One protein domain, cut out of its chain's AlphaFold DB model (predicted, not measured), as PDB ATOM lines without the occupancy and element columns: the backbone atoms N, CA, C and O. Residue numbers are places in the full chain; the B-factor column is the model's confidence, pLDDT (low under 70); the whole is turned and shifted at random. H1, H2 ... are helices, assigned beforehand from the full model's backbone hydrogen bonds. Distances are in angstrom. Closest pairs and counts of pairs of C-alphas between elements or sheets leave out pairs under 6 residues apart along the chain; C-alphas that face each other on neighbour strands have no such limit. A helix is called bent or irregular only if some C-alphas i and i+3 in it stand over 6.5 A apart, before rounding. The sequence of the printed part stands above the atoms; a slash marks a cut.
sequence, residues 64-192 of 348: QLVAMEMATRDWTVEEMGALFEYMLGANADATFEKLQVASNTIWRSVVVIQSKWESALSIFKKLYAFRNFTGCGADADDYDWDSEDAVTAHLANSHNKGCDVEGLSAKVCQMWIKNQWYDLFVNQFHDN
ATOM      1  N   GLN A  64     -25.873  -8.357  56.701       44.56
ATOM      2  CA  GLN A  64     -24.733  -9.063  56.124       44.56
ATOM      3  C   GLN A  64     -24.834  -9.133  54.601       44.56
ATOM      4  O   GLN A  64     -23.821  -8.944  53.963       44.56
ATOM      5  N   LEU A  65     -26.010  -9.307  53.989       42.28
ATOM      6  CA  LEU A  65     -26.067  -9.668  52.565       42.28
ATOM      7  C   LEU A  65     -25.332  -8.688  51.618       42.28
ATOM      8  O   LEU A  65     -24.601  -9.154  50.758       42.28
ATOM      9  N   VAL A  66     -25.430  -7.365  51.826       41.12
ATOM     10  CA  VAL A  66     -24.817  -6.349  50.931       41.12
ATOM     11  C   VAL A  66     -23.360  -6.026  51.300       41.12
ATOM     12  O   VAL A  66     -22.506  -5.884  50.428       41.12
ATOM     13  N   ALA A  67     -23.035  -5.939  52.597       45.34
ATOM     14  CA  ALA A  67     -21.655  -5.724  53.049       45.34
ATOM     15  C   ALA A  67     -20.788  -6.982  52.866       45.34
ATOM     16  O   ALA A  67     -19.599  -6.885  52.583       45.34
ATOM     17  N   MET A  68     -21.392  -8.164  52.985       44.78
ATOM     18  CA  MET A  68     -20.770  -9.454  52.702       44.78
ATOM     19  C   MET A  68     -20.637  -9.659  51.191       44.78
ATOM     20  O   MET A  68     -19.576 -10.110  50.780       44.78
ATOM     21  N   GLU A  69     -21.602  -9.221  50.363       46.03
ATOM     22  CA  GLU A  69     -21.426  -9.162  48.900       46.03
ATOM     23  C   GLU A  69     -20.210  -8.313  48.507       46.03
ATOM     24  O   GLU A  69     -19.380  -8.771  47.723       46.03
ATOM     25  N   MET A  70     -20.045  -7.116  49.090       49.19
ATOM     26  CA  MET A  70     -18.875  -6.266  48.822       49.19
ATOM     27  C   MET A  70     -17.574  -6.788  49.449       49.19
ATOM     28  O   MET A  70     -16.504  -6.552  48.897       49.19
ATOM     29  N   ALA A  71     -17.638  -7.509  50.572       52.97
ATOM     30  CA  ALA A  71     -16.468  -8.151  51.173       52.97
ATOM     31  C   ALA A  71     -15.981  -9.366  50.364       52.97
ATOM     32  O   ALA A  71     -14.789  -9.665  50.377       52.97
ATOM     33  N   THR A  72     -16.885 -10.054  49.657       55.59
ATOM     34  CA  THR A  72     -16.550 -11.164  48.748       55.59
ATOM     35  C   THR A  72     -16.259 -10.725  47.321       55.59
ATOM     36  O   THR A  72     -15.728 -11.516  46.548       55.59
ATOM     37  N   ARG A  73     -16.619  -9.493  46.950       73.81
ATOM     38  CA  ARG A  73     -16.314  -8.962  45.628       73.81
ATOM     39  C   ARG A  73     -14.820  -8.673  45.543       73.81
ATOM     40  O   ARG A  73     -14.273  -7.899  46.332       73.81
ATOM     41  N   ASP A  74     -14.173  -9.297  44.568       79.06
ATOM     42  CA  ASP A  74     -12.809  -8.950  44.200       79.06
ATOM     43  C   ASP A  74     -12.789  -7.491  43.737       79.06
ATOM     44  O   ASP A  74     -13.539  -7.096  42.842       79.06
ATOM     45  N   TRP A  75     -11.969  -6.683  44.407       85.56
ATOM     46  CA  TRP A  75     -11.782  -5.281  44.057       85.56
ATOM     47  C   TRP A  75     -11.075  -5.209  42.714       85.56
ATOM     48  O   TRP A  75     -10.031  -5.846  42.532       85.56
ATOM     49  N   THR A  76     -11.629  -4.441  41.782       89.38
ATOM     50  CA  THR A  76     -10.982  -4.267  40.484       89.38
ATOM     51  C   THR A  76      -9.745  -3.380  40.620       89.38
ATOM     52  O   THR A  76      -9.568  -2.650  41.599       89.38
ATOM     53  N   VAL A  77      -8.855  -3.451  39.629       90.25
ATOM     54  CA  VAL A  77      -7.646  -2.616  39.594       90.25
ATOM     55  C   VAL A  77      -8.035  -1.135  39.580       90.25
ATOM     56  O   VAL A  77      -7.421  -0.330  40.268       90.25
ATOM     57  N   GLU A  78      -9.108  -0.782  38.879       89.69
ATOM     58  CA  GLU A  78      -9.630   0.583  38.798       89.69
ATOM     59  C   GLU A  78     -10.172   1.064  40.151       89.69
ATOM     60  O   GLU A  78      -9.897   2.191  40.556       89.69
ATOM     61  N   GLU A  79     -10.893   0.207  40.886       87.00
ATOM     62  CA  GLU A  79     -11.406   0.520  42.227       87.00
ATOM     63  C   GLU A  79     -10.264   0.725  43.234       87.00
ATOM     64  O   GLU A  79     -10.302   1.655  44.041       87.00
ATOM     65  N   MET A  80      -9.222  -0.111  43.166       90.31
ATOM     66  CA  MET A  80      -8.020   0.037  43.994       90.31
ATOM     67  C   MET A  80      -7.244   1.310  43.644       90.31
ATOM     68  O   MET A  80      -6.832   2.036  44.546       90.31
ATOM     69  N   GLY A  81      -7.091   1.615  42.353       89.06
ATOM     70  CA  GLY A  81      -6.453   2.846  41.889       89.06
ATOM     71  C   GLY A  81      -7.194   4.090  42.376       89.06
ATOM     72  O   GLY A  81      -6.582   4.964  42.985       89.06
ATOM     73  N   ALA A  82      -8.521   4.117  42.223       85.81
ATOM     74  CA  ALA A  82      -9.359   5.202  42.727       85.81
ATOM     75  C   ALA A  82      -9.259   5.348  44.253       85.81
ATOM     76  O   ALA A  82      -9.206   6.466  44.759       85.81
ATOM     77  N   LEU A  83      -9.188   4.237  44.997       86.81
ATOM     78  CA  LEU A  83      -8.974   4.274  46.442       86.81
ATOM     79  C   LEU A  83      -7.609   4.876  46.800       86.81
ATOM     80  O   LEU A  83      -7.518   5.678  47.728       86.81
ATOM     81  N   PHE A  84      -6.544   4.507  46.094       90.38
ATOM     82  CA  PHE A  84      -5.205   5.020  46.377       90.38
ATOM     83  C   PHE A  84      -5.074   6.497  46.028       90.38
ATOM     84  O   PHE A  84      -4.574   7.265  46.843       90.38
ATOM     85  N   GLU A  85      -5.599   6.921  44.881       87.44
ATOM     86  CA  GLU A  85      -5.691   8.338  44.526       87.44
ATOM     87  C   GLU A  85      -6.547   9.121  45.524       87.44
ATOM     88  O   GLU A  85      -6.215  10.249  45.878       87.44
ATOM     89  N   TYR A  86      -7.625   8.525  46.032       83.81
ATOM     90  CA  TYR A  86      -8.450   9.144  47.062       83.81
ATOM     91  C   TYR A  86      -7.685   9.334  48.383       83.81
ATOM     92  O   TYR A  86      -7.771  10.396  49.000       83.81
ATOM     93  N   MET A  87      -6.926   8.321  48.814       83.44
ATOM     94  CA  MET A  87      -6.212   8.321  50.098       83.44
ATOM     95  C   MET A  87      -4.886   9.094  50.072       83.44
ATOM     96  O   MET A  87      -4.465   9.599  51.111       83.44
ATOM     97  N   LEU A  88      -4.217   9.167  48.920       85.56
ATOM     98  CA  LEU A  88      -2.852   9.692  48.768       85.56
ATOM     99  C   LEU A  88      -2.714  10.740  47.651       85.56
ATOM    100  O   LEU A  88      -1.620  11.247  47.413       85.56
ATOM    101  N   GLY A  89      -3.779  11.073  46.927       83.69
ATOM    102  CA  GLY A  89      -3.729  12.088  45.876       83.69
ATOM    103  C   GLY A  89      -3.496  13.497  46.424       83.69
ATOM    104  O   GLY A  89      -3.566  13.751  47.625       83.69
ATOM    105  N   ALA A  90      -3.283  14.459  45.523       81.06
ATOM    106  CA  ALA A  90      -2.988  15.854  45.877       81.06
ATOM    107  C   ALA A  90      -4.056  16.532  46.767       81.06
ATOM    108  O   ALA A  90      -3.763  17.512  47.443       81.06
ATOM    109  N   ASN A  91      -5.287  16.001  46.787       75.56
ATOM    110  CA  ASN A  91      -6.408  16.504  47.590       75.56
ATOM    111  C   ASN A  91      -6.744  15.616  48.806       75.56
ATOM    112  O   ASN A  91      -7.822  15.767  49.391       75.56
ATOM    113  N   ALA A  92      -5.875  14.673  49.180       67.81
ATOM    114  CA  ALA A  92      -6.152  13.687  50.226       67.81
ATOM    115  C   ALA A  92      -6.563  14.335  51.559       67.81
ATOM    116  O   ALA A  92      -7.564  13.932  52.153       67.81
ATOM    117  N   ASP A  93      -5.878  15.402  51.983       66.62
ATOM    118  CA  ASP A  93      -6.147  16.064  53.266       66.62
ATOM    119  C   ASP A  93      -7.561  16.660  53.351       66.62
ATOM    120  O   ASP A  93      -8.293  16.405  54.311       66.62
ATOM    121  N   ALA A  94      -7.994  17.379  52.311       68.69
ATOM    122  CA  ALA A  94      -9.327  17.987  52.254       68.69
ATOM    123  C   ALA A  94     -10.454  16.942  52.179       68.69
ATOM    124  O   ALA A  94     -11.610  17.217  52.514       68.69
ATOM    125  N   THR A  95     -10.134  15.741  51.703       60.81
ATOM    126  CA  THR A  95     -11.115  14.675  51.492       60.81
ATOM    127  C   THR A  95     -11.211  13.758  52.713       60.81
ATOM    128  O   THR A  95     -12.311  13.343  53.079       60.81
ATOM    129  N   PHE A  96     -10.101  13.561  53.428       57.59
ATOM    130  CA  PHE A  96     -10.052  12.903  54.733       57.59
ATOM    131  C   PHE A  96     -10.887  13.645  55.787       57.59
ATOM    132  O   PHE A  96     -11.633  13.022  56.546       57.59
ATOM    133  N   GLU A  97     -10.835  14.980  55.793       56.44
ATOM    134  CA  GLU A  97     -11.640  15.819  56.691       56.44
ATOM    135  C   GLU A  97     -13.148  15.664  56.423       56.44
ATOM    136  O   GLU A  97     -13.944  15.508  57.350       56.44
ATOM    137  N   LYS A  98     -13.553  15.579  55.149       54.91
ATOM    138  CA  LYS A  98     -14.952  15.323  54.762       54.91
ATOM    139  C   LYS A  98     -15.432  13.923  55.155       54.91
ATOM    140  O   LYS A  98     -16.605  13.757  55.494       54.91
ATOM    141  N   LEU A  99     -14.545  12.926  55.148       49.19
ATOM    142  CA  LEU A  99     -14.871  11.550  55.532       49.19
ATOM    143  C   LEU A  99     -15.131  11.410  57.047       49.19
ATOM    144  O   LEU A  99     -15.964  10.599  57.453       49.19
ATOM    145  N   GLN A 100     -14.475  12.224  57.885       51.12
ATOM    146  CA  GLN A 100     -14.737  12.251  59.331       51.12
ATOM    147  C   GLN A 100     -16.143  12.767  59.674       51.12
ATOM    148  O   GLN A 100     -16.763  12.274  60.616       51.12
ATOM    149  N   VAL A 101     -16.665  13.724  58.901       48.31
ATOM    150  CA  VAL A 101     -17.955  14.381  59.178       48.31
ATOM    151  C   VAL A 101     -19.154  13.511  58.769       48.31
ATOM    152  O   VAL A 101     -20.199  13.558  59.412       48.31
ATOM    153  N   ALA A 102     -19.013  12.663  57.747       42.91
ATOM    154  CA  ALA A 102     -20.098  11.839  57.195       42.91
ATOM    155  C   ALA A 102     -20.141  10.400  57.765       42.91
ATOM    156  O   ALA A 102     -20.428   9.431  57.059       42.91
ATOM    157  N   SER A 103     -19.830  10.246  59.053       42.44
ATOM    158  CA  SER A 103     -19.386   8.976  59.627       42.44
ATOM    159  C   SER A 103     -20.431   7.840  59.648       42.44
ATOM    160  O   SER A 103     -20.177   6.749  59.155       42.44
ATOM    161  N   ASN A 104     -21.661   8.018  60.110       45.25
ATOM    162  CA  ASN A 104     -22.475   6.819  60.398       45.25
ATOM    163  C   ASN A 104     -22.932   5.976  59.182       45.25
ATOM    164  O   ASN A 104     -23.119   4.767  59.323       45.25
ATOM    165  N   THR A 105     -23.045   6.555  57.984       46.81
ATOM    166  CA  THR A 105     -23.463   5.820  56.769       46.81
ATOM    167  C   THR A 105     -22.274   5.253  55.991       46.81
ATOM    168  O   THR A 105     -22.371   4.190  55.383       46.81
ATOM    169  N   ILE A 106     -21.128   5.938  56.044       48.09
ATOM    170  CA  ILE A 106     -19.907   5.548  55.334       48.09
ATOM    171  C   ILE A 106     -19.152   4.476  56.128       48.09
ATOM    172  O   ILE A 106     -18.532   3.601  55.540       48.09
ATOM    173  N   TRP A 107     -19.267   4.430  57.459       43.28
ATOM    174  CA  TRP A 107     -18.394   3.569  58.264       43.28
ATOM    175  C   TRP A 107     -18.559   2.059  58.020       43.28
ATOM    176  O   TRP A 107     -17.616   1.301  58.237       43.28
ATOM    177  N   ARG A 108     -19.698   1.606  57.477       50.84
ATOM    178  CA  ARG A 108     -19.891   0.196  57.088       50.84
ATOM    179  C   ARG A 108     -19.196  -0.172  55.763       50.84
ATOM    180  O   ARG A 108     -18.787  -1.321  55.622       50.84
ATOM    181  N   SER A 109     -18.985   0.780  54.842       60.88
ATOM    182  CA  SER A 109     -18.053   0.616  53.711       60.88
ATOM    183  C   SER A 109     -16.606   0.914  54.118       60.88
ATOM    184  O   SER A 109     -15.688   0.297  53.583       60.88
ATOM    185  N   VAL A 110     -16.391   1.772  55.126       64.88
ATOM    186  CA  VAL A 110     -15.055   2.093  55.659       64.88
ATOM    187  C   VAL A 110     -14.366   0.871  56.220       64.88
ATOM    188  O   VAL A 110     -13.179   0.761  56.001       64.88
ATOM    189  N   VAL A 111     -15.043  -0.076  56.879       69.38
ATOM    190  CA  VAL A 111     -14.347  -1.281  57.380       69.38
ATOM    191  C   VAL A 111     -13.734  -2.092  56.231       69.38
ATOM    192  O   VAL A 111     -12.590  -2.534  56.330       69.38
ATOM    193  N   VAL A 112     -14.457  -2.249  55.116       78.25
ATOM    194  CA  VAL A 112     -13.937  -2.939  53.921       78.25
ATOM    195  C   VAL A 112     -12.815  -2.118  53.287       78.25
ATOM    196  O   VAL A 112     -11.745  -2.658  53.022       78.25
ATOM    197  N   ILE A 113     -13.024  -0.811  53.110       82.81
ATOM    198  CA  ILE A 113     -12.020   0.117  52.572       82.81
ATOM    199  C   ILE A 113     -10.755   0.123  53.438       82.81
ATOM    200  O   ILE A 113      -9.654   0.056  52.911       82.81
ATOM    201  N   GLN A 114     -10.903   0.151  54.759       81.62
ATOM    202  CA  GLN A 114      -9.827   0.159  55.739       81.62
ATOM    203  C   GLN A 114      -9.062  -1.157  55.687       81.62
ATOM    204  O   GLN A 114      -7.843  -1.137  55.600       81.62
ATOM    205  N   SER A 115      -9.750  -2.300  55.679       84.75
ATOM    206  CA  SER A 115      -9.094  -3.602  55.548       84.75
ATOM    207  C   SER A 115      -8.313  -3.709  54.232       84.75
ATOM    208  O   SER A 115      -7.174  -4.182  54.219       84.75
ATOM    209  N   LYS A 116      -8.878  -3.212  53.124       88.25
ATOM    210  CA  LYS A 116      -8.193  -3.162  51.823       88.25
ATOM    211  C   LYS A 116      -7.010  -2.201  51.836       88.25
ATOM    212  O   LYS A 116      -5.952  -2.549  51.321       88.25
ATOM    213  N   TRP A 117      -7.160  -1.048  52.474       89.44
ATOM    214  CA  TRP A 117      -6.105  -0.061  52.662       89.44
ATOM    215  C   TRP A 117      -4.949  -0.607  53.507       89.44
ATOM    216  O   TRP A 117      -3.796  -0.510  53.106       89.44
ATOM    217  N   GLU A 118      -5.237  -1.247  54.638       88.25
ATOM    218  CA  GLU A 118      -4.234  -1.880  55.500       88.25
ATOM    219  C   GLU A 118      -3.510  -3.015  54.771       88.25
ATOM    220  O   GLU A 118      -2.283  -3.126  54.854       88.25
ATOM    221  N   SER A 119      -4.243  -3.824  53.999       91.88
ATOM    222  CA  SER A 119      -3.652  -4.854  53.143       91.88
ATOM    223  C   SER A 119      -2.739  -4.242  52.078       91.88
ATOM    224  O   SER A 119      -1.636  -4.742  51.865       91.88
ATOM    225  N   ALA A 120      -3.163  -3.158  51.426       92.69
ATOM    226  CA  ALA A 120      -2.356  -2.448  50.440       92.69
ATOM    227  C   ALA A 120      -1.099  -1.837  51.069       92.69
ATOM    228  O   ALA A 120      -0.006  -2.000  50.537       92.69
ATOM    229  N   LEU A 121      -1.223  -1.217  52.241       91.88
ATOM    230  CA  LEU A 121      -0.101  -0.653  52.984       91.88
ATOM    231  C   LEU A 121       0.899  -1.737  53.411       91.88
ATOM    232  O   LEU A 121       2.108  -1.516  53.381       91.88
ATOM    233  N   SER A 122       0.411  -2.919  53.792       92.94
ATOM    234  CA  SER A 122       1.255  -4.078  54.094       92.94
ATOM    235  C   SER A 122       2.040  -4.542  52.862       92.94
ATOM    236  O   SER A 122       3.254  -4.732  52.946       92.94
ATOM    237  N   ILE A 123       1.381  -4.643  51.702       95.06
ATOM    238  CA  ILE A 123       2.034  -4.969  50.422       95.06
ATOM    239  C   ILE A 123       3.079  -3.910  50.069       95.06
ATOM    240  O   ILE A 123       4.213  -4.267  49.755       95.06
ATOM    241  N   PHE A 124       2.735  -2.625  50.188       95.12
ATOM    242  CA  PHE A 124       3.658  -1.520  49.948       95.12
ATOM    243  C   PHE A 124       4.910  -1.626  50.821       95.12
ATOM    244  O   PHE A 124       6.014  -1.570  50.295       95.12
ATOM    245  N   LYS A 125       4.768  -1.836  52.137       93.31
ATOM    246  CA  LYS A 125       5.916  -1.951  53.055       93.31
ATOM    247  C   LYS A 125       6.860  -3.086  52.657       93.31
ATOM    248  O   LYS A 125       8.074  -2.898  52.679       93.31
ATOM    249  N   LYS A 126       6.310  -4.235  52.258       94.38
ATOM    250  CA  LYS A 126       7.101  -5.372  51.768       94.38
ATOM    251  C   LYS A 126       7.789  -5.046  50.446       94.38
ATOM    252  O   LYS A 126       8.972  -5.323  50.292       94.38
ATOM    253  N   LEU A 127       7.075  -4.418  49.512       94.00
ATOM    254  CA  LEU A 127       7.614  -4.029  48.209       94.00
ATOM    255  C   LEU A 127       8.704  -2.953  48.344       94.00
ATOM    256  O   LEU A 127       9.710  -2.991  47.644       94.00
ATOM    257  N   TYR A 128       8.536  -2.026  49.286       92.62
ATOM    258  CA  TYR A 128       9.512  -1.002  49.633       92.62
ATOM    259  C   TYR A 128      10.774  -1.616  50.245       92.62
ATOM    260  O   TYR A 128      11.878  -1.330  49.785       92.62
ATOM    261  N   ALA A 129      10.622  -2.524  51.214       91.56
ATOM    262  CA  ALA A 129      11.742  -3.273  51.779       91.56
ATOM    263  C   ALA A 129      12.469  -4.103  50.709       91.56
ATOM    264  O   ALA A 129      13.695  -4.084  50.662       91.56
ATOM    265  N   PHE A 130      11.725  -4.766  49.820       92.25
ATOM    266  CA  PHE A 130      12.269  -5.518  48.692       92.25
ATOM    267  C   PHE A 130      13.093  -4.629  47.752       92.25
ATOM    268  O   PHE A 130      14.248  -4.948  47.487       92.25
ATOM    269  N   ARG A 131      12.549  -3.484  47.311       89.44
ATOM    270  CA  ARG A 131      13.244  -2.566  46.391       89.44
ATOM    271  C   ARG A 131      14.483  -1.933  47.029       89.44
ATOM    272  O   ARG A 131      15.502  -1.806  46.362       89.44
ATOM    273  N   ASN A 132      14.436  -1.602  48.320       88.25
ATOM    274  CA  ASN A 132      15.609  -1.105  49.047       88.25
ATOM    275  C   ASN A 132      16.663  -2.197  49.258       88.25
ATOM    276  O   ASN A 132      17.858  -1.927  49.204       88.25
ATOM    277  N   PHE A 133      16.232  -3.440  49.467       87.62
ATOM    278  CA  PHE A 133      17.136  -4.573  49.621       87.62
ATOM    279  C   PHE A 133      17.897  -4.881  48.324       87.62
ATOM    280  O   PHE A 133      19.092  -5.174  48.362       87.62
ATOM    281  N   THR A 134      17.225  -4.795  47.174       81.19
ATOM    282  CA  THR A 134      17.847  -4.990  45.857       81.19
ATOM    283  C   THR A 134      18.605  -3.752  45.375       81.19
ATOM    284  O   THR A 134      19.579  -3.888  44.644       81.19
ATOM    285  N   GLY A 135      18.189  -2.555  45.803       66.31
ATOM    286  CA  GLY A 135      18.645  -1.271  45.269       66.31
ATOM    287  C   GLY A 135      19.906  -0.660  45.889       66.31
ATOM    288  O   GLY A 135      20.392   0.352  45.399       66.31
ATOM    289  N   CYS A 136      20.465  -1.238  46.955       57.34
ATOM    290  CA  CYS A 136      21.680  -0.703  47.592       57.34
ATOM    291  C   CYS A 136      23.005  -1.175  46.955       57.34
ATOM    292  O   CYS A 136      24.076  -0.823  47.450       57.34
ATOM    293  N   GLY A 137      22.958  -1.964  45.877       55.00
ATOM    294  CA  GLY A 137      24.110  -2.220  45.007       55.00
ATOM    295  C   GLY A 137      23.966  -1.392  43.734       55.00
ATOM    296  O   GLY A 137      22.873  -1.337  43.191       55.00
ATOM    297  N   ALA A 138      25.042  -0.760  43.267       51.44
ATOM    298  CA  ALA A 138      25.076   0.231  42.180       51.44
ATOM    299  C   ALA A 138      24.530  -0.203  40.789       51.44
ATOM    300  O   ALA A 138      24.651   0.568  39.846       51.44
ATOM    301  N   ASP A 139      23.906  -1.378  40.669       57.78
ATOM    302  CA  ASP A 139      23.311  -1.935  39.442       57.78
ATOM    303  C   ASP A 139      21.764  -1.979  39.509       57.78
ATOM    304  O   ASP A 139      21.112  -2.757  38.815       57.78
ATOM    305  N   ALA A 140      21.153  -1.188  40.394       56.16
ATOM    306  CA  ALA A 140      19.720  -1.236  40.699       56.16
ATOM    307  C   ALA A 140      18.788  -0.737  39.577       56.16
ATOM    308  O   ALA A 140      17.564  -0.830  39.709       56.16
ATOM    309  N   ASP A 141      19.354  -0.196  38.503       58.50
ATOM    310  CA  ASP A 141      18.622   0.594  37.515       58.50
ATOM    311  C   ASP A 141      18.123  -0.262  36.335       58.50
ATOM    312  O   ASP A 141      17.183   0.129  35.645       58.50
ATOM    313  N   ASP A 142      18.668  -1.472  36.166       68.81
ATOM    314  CA  ASP A 142      18.402  -2.363  35.027       68.81
ATOM    315  C   ASP A 142      17.476  -3.545  35.379       68.81
ATOM    316  O   ASP A 142      17.568  -4.635  34.809       68.81
ATOM    317  N   TYR A 143      16.564  -3.366  36.341       78.88
ATOM    318  CA  TYR A 143      15.568  -4.399  36.625       78.88
ATOM    319  C   TYR A 143      14.458  -4.395  35.577       78.88
ATOM    320  O   TYR A 143      13.654  -3.466  35.495       78.88
ATOM    321  N   ASP A 144      14.369  -5.494  34.832       88.00
ATOM    322  CA  ASP A 144      13.232  -5.781  33.966       88.00
ATOM    323  C   ASP A 144      12.015  -6.179  34.816       88.00
ATOM    324  O   ASP A 144      11.764  -7.354  35.101       88.00
ATOM    325  N   TRP A 145      11.268  -5.167  35.259       89.19
ATOM    326  CA  TRP A 145      10.001  -5.354  35.963       89.19
ATOM    327  C   TRP A 145       8.903  -5.900  35.050       89.19
ATOM    328  O   TRP A 145       7.916  -6.423  35.564       89.19
ATOM    329  N   ASP A 146       9.055  -5.844  33.728       91.81
ATOM    330  CA  ASP A 146       8.068  -6.378  32.787       91.81
ATOM    331  C   ASP A 146       8.179  -7.909  32.655       91.81
ATOM    332  O   ASP A 146       7.191  -8.586  32.349       91.81
ATOM    333  N   SER A 147       9.337  -8.487  32.990       95.19
ATOM    334  CA  SER A 147       9.567  -9.935  33.010       95.19
ATOM    335  C   SER A 147       9.152 -10.595  34.333       95.19
ATOM    336  O   SER A 147       9.802 -10.450  35.372       95.19
ATOM    337  N   GLU A 148       8.077 -11.396  34.296       94.00
ATOM    338  CA  GLU A 148       7.570 -12.127  35.473       94.00
ATOM    339  C   GLU A 148       8.618 -13.116  36.022       94.00
ATOM    340  O   GLU A 148       8.772 -13.253  37.242       94.00
ATOM    341  N   ASP A 149       9.383 -13.758  35.133       95.31
ATOM    342  CA  ASP A 149      10.438 -14.711  35.492       95.31
ATOM    343  C   ASP A 149      11.607 -14.021  36.205       95.31
ATOM    344  O   ASP A 149      12.106 -14.529  37.215       95.31
ATOM    345  N   ALA A 150      12.011 -12.834  35.731       92.94
ATOM    346  CA  ALA A 150      13.069 -12.048  36.360       92.94
ATOM    347  C   ALA A 150      12.660 -11.618  37.776       92.94
ATOM    348  O   ALA A 150      13.384 -11.872  38.743       92.94
ATOM    349  N   VAL A 151      11.456 -11.055  37.930       93.69
ATOM    350  CA  VAL A 151      10.923 -10.645  39.240       93.69
ATOM    351  C   VAL A 151      10.806 -11.845  40.189       93.69
ATOM    352  O   VAL A 151      11.163 -11.743  41.364       93.69
ATOM    353  N   THR A 152      10.371 -13.005  39.691       95.12
ATOM    354  CA  THR A 152      10.266 -14.237  40.490       95.12
ATOM    355  C   THR A 152      11.632 -14.717  40.982       95.12
ATOM    356  O   THR A 152      11.788 -15.025  42.169       95.12
ATOM    357  N   ALA A 153      12.646 -14.734  40.112       93.25
ATOM    358  CA  ALA A 153      14.012 -15.089  40.490       93.25
ATOM    359  C   ALA A 153      14.576 -14.131  41.556       93.25
ATOM    360  O   ALA A 153      15.241 -14.567  42.502       93.25
ATOM    361  N   HIS A 154      14.261 -12.838  41.461       90.69
ATOM    362  CA  HIS A 154      14.687 -11.837  42.439       90.69
ATOM    363  C   HIS A 154      13.983 -11.952  43.787       90.69
ATOM    364  O   HIS A 154      14.648 -11.834  44.822       90.69
ATOM    365  N   LEU A 155      12.678 -12.226  43.801       94.25
ATOM    366  CA  LEU A 155      11.944 -12.514  45.035       94.25
ATOM    367  C   LEU A 155      12.545 -13.733  45.746       94.25
ATOM    368  O   LEU A 155      12.834 -13.660  46.939       94.25
ATOM    369  N   ALA A 156      12.835 -14.812  45.009       94.38
ATOM    370  CA  ALA A 156      13.468 -16.006  45.568       94.38
ATOM    371  C   ALA A 156      14.873 -15.720  46.130       94.38
ATOM    372  O   ALA A 156      15.206 -16.156  47.234       94.38
ATOM    373  N   ASN A 157      15.694 -14.950  45.411       91.62
ATOM    374  CA  ASN A 157      17.029 -14.560  45.870       91.62
ATOM    375  C   ASN A 157      16.964 -13.686  47.136       91.62
ATOM    376  O   ASN A 157      17.707 -13.910  48.089       91.62
ATOM    377  N   SER A 158      16.037 -12.730  47.181       92.81
ATOM    378  CA  SER A 158      15.866 -11.831  48.330       92.81
ATOM    379  C   SER A 158      15.357 -12.572  49.563       92.81
ATOM    380  O   SER A 158      15.885 -12.371  50.656       92.81
ATOM    381  N   HIS A 159      14.419 -13.504  49.378       94.25
ATOM    382  CA  HIS A 159      13.966 -14.406  50.433       94.25
ATOM    383  C   HIS A 159      15.127 -15.238  51.002       94.25
ATOM    384  O   HIS A 159      15.321 -15.294  52.214       94.25
ATOM    385  N   ASN A 160      15.965 -15.824  50.136       93.56
ATOM    386  CA  ASN A 160      17.131 -16.611  50.558       93.56
ATOM    387  C   ASN A 160      18.177 -15.789  51.325       93.56
ATOM    388  O   ASN A 160      18.945 -16.347  52.107       93.56
ATOM    389  N   LYS A 161      18.203 -14.469  51.122       92.44
ATOM    390  CA  LYS A 161      19.076 -13.538  51.844       92.44
ATOM    391  C   LYS A 161      18.435 -12.946  53.110       92.44
ATOM    392  O   LYS A 161      19.054 -12.106  53.756       92.44
ATOM    393  N   GLY A 162      17.231 -13.385  53.482       93.00
ATOM    394  CA  GLY A 162      16.553 -12.974  54.714       93.00
ATOM    395  C   GLY A 162      15.692 -11.713  54.599       93.00
ATOM    396  O   GLY A 162      15.332 -11.144  55.627       93.00
ATOM    397  N   CYS A 163      15.354 -11.263  53.387       93.50
ATOM    398  CA  CYS A 163      14.355 -10.212  53.191       93.50
ATOM    399  C   CYS A 163      12.941 -10.796  53.370       93.50
ATOM    400  O   CYS A 163      12.614 -11.814  52.755       93.50
ATOM    401  N   ASP A 164      12.099 -10.157  54.192       93.12
ATOM    402  CA  ASP A 164      10.699 -10.561  54.383       93.12
ATOM    403  C   ASP A 164       9.846 -10.168  53.167       93.12
ATOM    404  O   ASP A 164       9.234  -9.100  53.103       93.12
ATOM    405  N   VAL A 165       9.838 -11.057  52.179       93.12
ATOM    406  CA  VAL A 165       9.016 -10.962  50.967       93.12
ATOM    407  C   VAL A 165       7.832 -11.934  50.999       93.12
ATOM    408  O   VAL A 165       7.228 -12.214  49.963       93.12
ATOM    409  N   GLU A 166       7.480 -12.482  52.170       92.38
ATOM    410  CA  GLU A 166       6.430 -13.497  52.267       92.38
ATOM    411  C   GLU A 166       5.079 -12.929  51.802       92.38
ATOM    412  O   GLU A 166       4.628 -11.872  52.251       92.38
ATOM    413  N   GLY A 167       4.411 -13.625  50.880       89.31
ATOM    414  CA  GLY A 167       3.125 -13.198  50.321       89.31
ATOM    415  C   GLY A 167       3.208 -12.157  49.195       89.31
ATOM    416  O   GLY A 167       2.162 -11.781  48.667       89.31
ATOM    417  N   LEU A 168       4.405 -11.716  48.789       95.50
ATOM    418  CA  LEU A 168       4.586 -11.016  47.515       95.50
ATOM    419  C   LEU A 168       4.681 -12.028  46.370       95.50
ATOM    420  O   LEU A 168       5.402 -13.019  46.449       95.50
ATOM    421  N   SER A 169       3.965 -11.753  45.285       96.56
ATOM    422  CA  SER A 169       4.098 -12.481  44.023       96.56
ATOM    423  C   SER A 169       4.590 -11.537  42.933       96.56
ATOM    424  O   SER A 169       4.332 -10.333  42.998       96.56
ATOM    425  N   ALA A 170       5.255 -12.080  41.910       96.31
ATOM    426  CA  ALA A 170       5.737 -11.283  40.784       96.31
ATOM    427  C   ALA A 170       4.603 -10.474  40.137       96.31
ATOM    428  O   ALA A 170       4.743  -9.270  39.955       96.31
ATOM    429  N   LYS A 171       3.427 -11.085  39.939       96.31
ATOM    430  CA  LYS A 171       2.231 -10.402  39.416       96.31
ATOM    431  C   LYS A 171       1.797  -9.203  40.253       96.31
ATOM    432  O   LYS A 171       1.424  -8.177  39.693       96.31
ATOM    433  N   VAL A 172       1.833  -9.319  41.584       95.81
ATOM    434  CA  VAL A 172       1.489  -8.201  42.474       95.81
ATOM    435  C   VAL A 172       2.517  -7.083  42.325       95.81
ATOM    436  O   VAL A 172       2.117  -5.937  42.155       95.81
ATOM    437  N   CYS A 173       3.814  -7.401  42.306       95.56
ATOM    438  CA  CYS A 173       4.862  -6.406  42.076       95.56
ATOM    439  C   CYS A 173       4.662  -5.680  40.737       95.56
ATOM    440  O   CYS A 173       4.596  -4.455  40.705       95.56
ATOM    441  N   GLN A 174       4.474  -6.431  39.650       95.81
ATOM    442  CA  GLN A 174       4.243  -5.880  38.313       95.81
ATOM    443  C   GLN A 174       3.007  -4.988  38.258       95.81
ATOM    444  O   GLN A 174       3.056  -3.892  37.713       95.81
ATOM    445  N   MET A 175       1.901  -5.428  38.858       95.94
ATOM    446  CA  MET A 175       0.672  -4.646  38.934       95.94
ATOM    447  C   MET A 175       0.889  -3.323  39.679       95.94
ATOM    448  O   MET A 175       0.392  -2.290  39.238       95.94
ATOM    449  N   TRP A 176       1.644  -3.330  40.776       96.31
ATOM    450  CA  TRP A 176       1.948  -2.118  41.540       96.31
ATOM    451  C   TRP A 176       2.823  -1.124  40.770       96.31
ATOM    452  O   TRP A 176       2.573   0.079  40.845       96.31
ATOM    453  N   ILE A 177       3.816  -1.615  40.024       94.75
ATOM    454  CA  ILE A 177       4.693  -0.779  39.192       94.75
ATOM    455  C   ILE A 177       3.935  -0.249  37.968       94.75
ATOM    456  O   ILE A 177       3.912   0.956  37.730       94.75
ATOM    457  N   LYS A 178       3.228  -1.117  37.235       95.69
ATOM    458  CA  LYS A 178       2.490  -0.762  36.013       95.69
ATOM    459  C   LYS A 178       1.408   0.296  36.246       95.69
ATOM    460  O   LYS A 178       1.198   1.144  35.387       95.69
ATOM    461  N   ASN A 179       0.727   0.249  37.392       96.00
ATOM    462  CA  ASN A 179      -0.293   1.237  37.755       96.00
ATOM    463  C   ASN A 179       0.277   2.463  38.493       96.00
ATOM    464  O   ASN A 179      -0.495   3.279  38.984       96.00
ATOM    465  N   GLN A 180       1.606   2.584  38.616       95.19
ATOM    466  CA  GLN A 180       2.288   3.672  39.333       95.19
ATOM    467  C   GLN A 180       1.864   3.822  40.807       95.19
ATOM    468  O   GLN A 180       2.093   4.854  41.437       95.19
ATOM    469  N   TRP A 181       1.281   2.778  41.401       95.50
ATOM    470  CA  TRP A 181       0.879   2.790  42.808       95.50
ATOM    471  C   TRP A 181       2.087   2.836  43.730       95.50
ATOM    472  O   TRP A 181       2.040   3.483  44.768       95.50
ATOM    473  N   TYR A 182       3.184   2.177  43.348       94.44
ATOM    474  CA  TYR A 182       4.416   2.241  44.125       94.44
ATOM    475  C   TYR A 182       4.936   3.677  44.240       94.44
ATOM    476  O   TYR A 182       5.192   4.132  45.350       94.44
ATOM    477  N   ASP A 183       5.041   4.397  43.121       92.44
ATOM    478  CA  ASP A 183       5.557   5.770  43.107       92.44
ATOM    479  C   ASP A 183       4.625   6.719  43.870       92.44
ATOM    480  O   ASP A 183       5.079   7.540  44.664       92.44
ATOM    481  N   LEU A 184       3.310   6.539  43.708       91.31
ATOM    482  CA  LEU A 184       2.286   7.273  44.450       91.31
ATOM    483  C   LEU A 184       2.423   7.069  45.969       91.31
ATOM    484  O   LEU A 184       2.354   8.038  46.726       91.31
ATOM    485  N   PHE A 185       2.682   5.839  46.422       92.25
ATOM    486  CA  PHE A 185       2.954   5.572  47.832       92.25
ATOM    487  C   PHE A 185       4.314   6.112  48.277       92.25
ATOM    488  O   PHE A 185       4.360   6.728  49.330       92.25
ATOM    489  N   VAL A 186       5.409   5.929  47.529       91.25
ATOM    490  CA  VAL A 186       6.745   6.410  47.938       91.25
ATOM    491  C   VAL A 186       6.773   7.922  48.105       91.25
ATOM    492  O   VAL A 186       7.254   8.400  49.134       91.25
ATOM    493  N   ASN A 187       6.216   8.659  47.142       88.19
ATOM    494  CA  ASN A 187       6.173  10.118  47.190       88.19
ATOM    495  C   ASN A 187       5.446  10.604  48.452       88.19
ATOM    496  O   ASN A 187       5.908  11.511  49.128       88.19
ATOM    497  N   GLN A 188       4.354   9.939  48.838       82.56
ATOM    498  CA  GLN A 188       3.558  10.340  50.000       82.56
ATOM    499  C   GLN A 188       4.017   9.723  51.324       82.56
ATOM    500  O   GLN A 188       3.731  10.258  52.394       82.56
ATOM    501  N   PHE A 189       4.719   8.591  51.292       70.94
ATOM    502  CA  PHE A 189       5.168   7.894  52.494       70.94
ATOM    503  C   PHE A 189       6.240   8.692  53.235       70.94
ATOM    504  O   PHE A 189       6.285   8.641  54.460       70.94
ATOM    505  N   HIS A 190       7.072   9.442  52.513       67.75
ATOM    506  CA  HIS A 190       8.074  10.323  53.113       67.75
ATOM    507  C   HIS A 190       7.503  11.691  53.512       67.75
ATOM    508  O   HIS A 190       7.928  12.245  54.526       67.75
ATOM    509  N   ASP A 191       6.506  12.190  52.778       65.44
ATOM    510  CA  ASP A 191       5.947  13.529  52.987       65.44
ATOM    511  C   ASP A 191       4.819  13.567  54.033       65.44
ATOM    512  O   ASP A 191       4.564  14.613  54.632       65.44
ATOM    513  N   ASN A 192       4.150  12.439  54.305       56.75
ATOM    514  CA  ASN A 192       3.018  12.399  55.229       56.75
ATOM    515  C   ASN A 192       3.425  11.909  56.638       56.75
ATOM    516  O   ASN A 192       3.557  10.697  56.867       56.75
TER     517      ASN A 192
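AT A GLANCE: This is residues 64 to 192 of the 348 residues of an uncharacterized protein of Gymnopus androsaceus JB14 (UniProt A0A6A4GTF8). One long kinked helix, H4, makes a spine along the longest axis, and shorter helices are set about it: H7, H6 and H5 cross it, with H2 side by side with H7. Towards the spine's beginning, H1 packs with its end near Ala 71 on residues 108 to 112 of H4, while H3 is set off from H4 and runs the opposite way to it, and residues 100 to 106, where the chain turns from H3 into H4, stick out. The printed part has 129 residues with seven named helices, H1 to H7 in that order, and no named strand; its class is all helix. It is only just loose, close to compact, with a radius of gyration of the C-alphas of 16.9 A and spans of 50 by 34 by 24 A.

HOW THE PARTS SIT: Begin at H1, residues 64 to 72: it touches residues 108 to 112 alone of H4, residues 103 to 135, closest at the C-alphas of Ala 71 and Val 112, 6.4 A apart, at a shallow tilt of 16 degrees, the same way. Next comes H2, residues 77 to 88, which is near H4. H2 and H3, residues 92 to 101, touch only at the corner, with the C-alphas of Tyr 86 and Ala 92 closest at 6.0 A. H3 and H4 are close but not clearly touching, closest at Leu 99 and Ile 106, whose C-alphas are 7.8 A apart. Look then at H5, residues 148 to 160: it touches H4 about perpendicular, 79 degrees, with the C-alphas of Phe 130 and Ser 158 closest at 7.3 A. H5 also touches H6, residues 170 to 178, closest at the C-alphas of Thr 152 and Ala 170, 5.4 A apart. Last, H7, residues 181 to 191, touches H2 at a shallow tilt of 10 degrees, the same way, with the C-alphas of Leu 88 and Gln 188 closest at 6.6 A. In H1, H2, H5 and H6 every O i to N i+4 pair is within hydrogen-bond range; in H3 4 of 6 are, in H4 26 of 29 and in H7 5 of 7.

IN THESE COORDINATES: Find C-alpha 64 at (-24.733, -9.063, 56.124), where H1 begins. H4 runs 41.9 A from C-alpha 103 at (-19.386, 8.976, 59.627) to C-alpha 135; it has a kink of 51 degrees near residue 110 and is only just irregular, C-alphas 105 and 108 being 6.7 A apart. H5 measures 18.4 A and H2 16.1 A. H7 ends at C-alpha 191, (5.947, 13.529, 52.987).

THE WHOLE: The C-alphas farthest apart, of Leu 65 and Ala 138, are 53.1 A apart. The printed part has no cut, and its one long link is residues 136 to 147. Confidence is under 70 at residues 64 to 72, 92 to 111, 135 to 142 and 190 to 192.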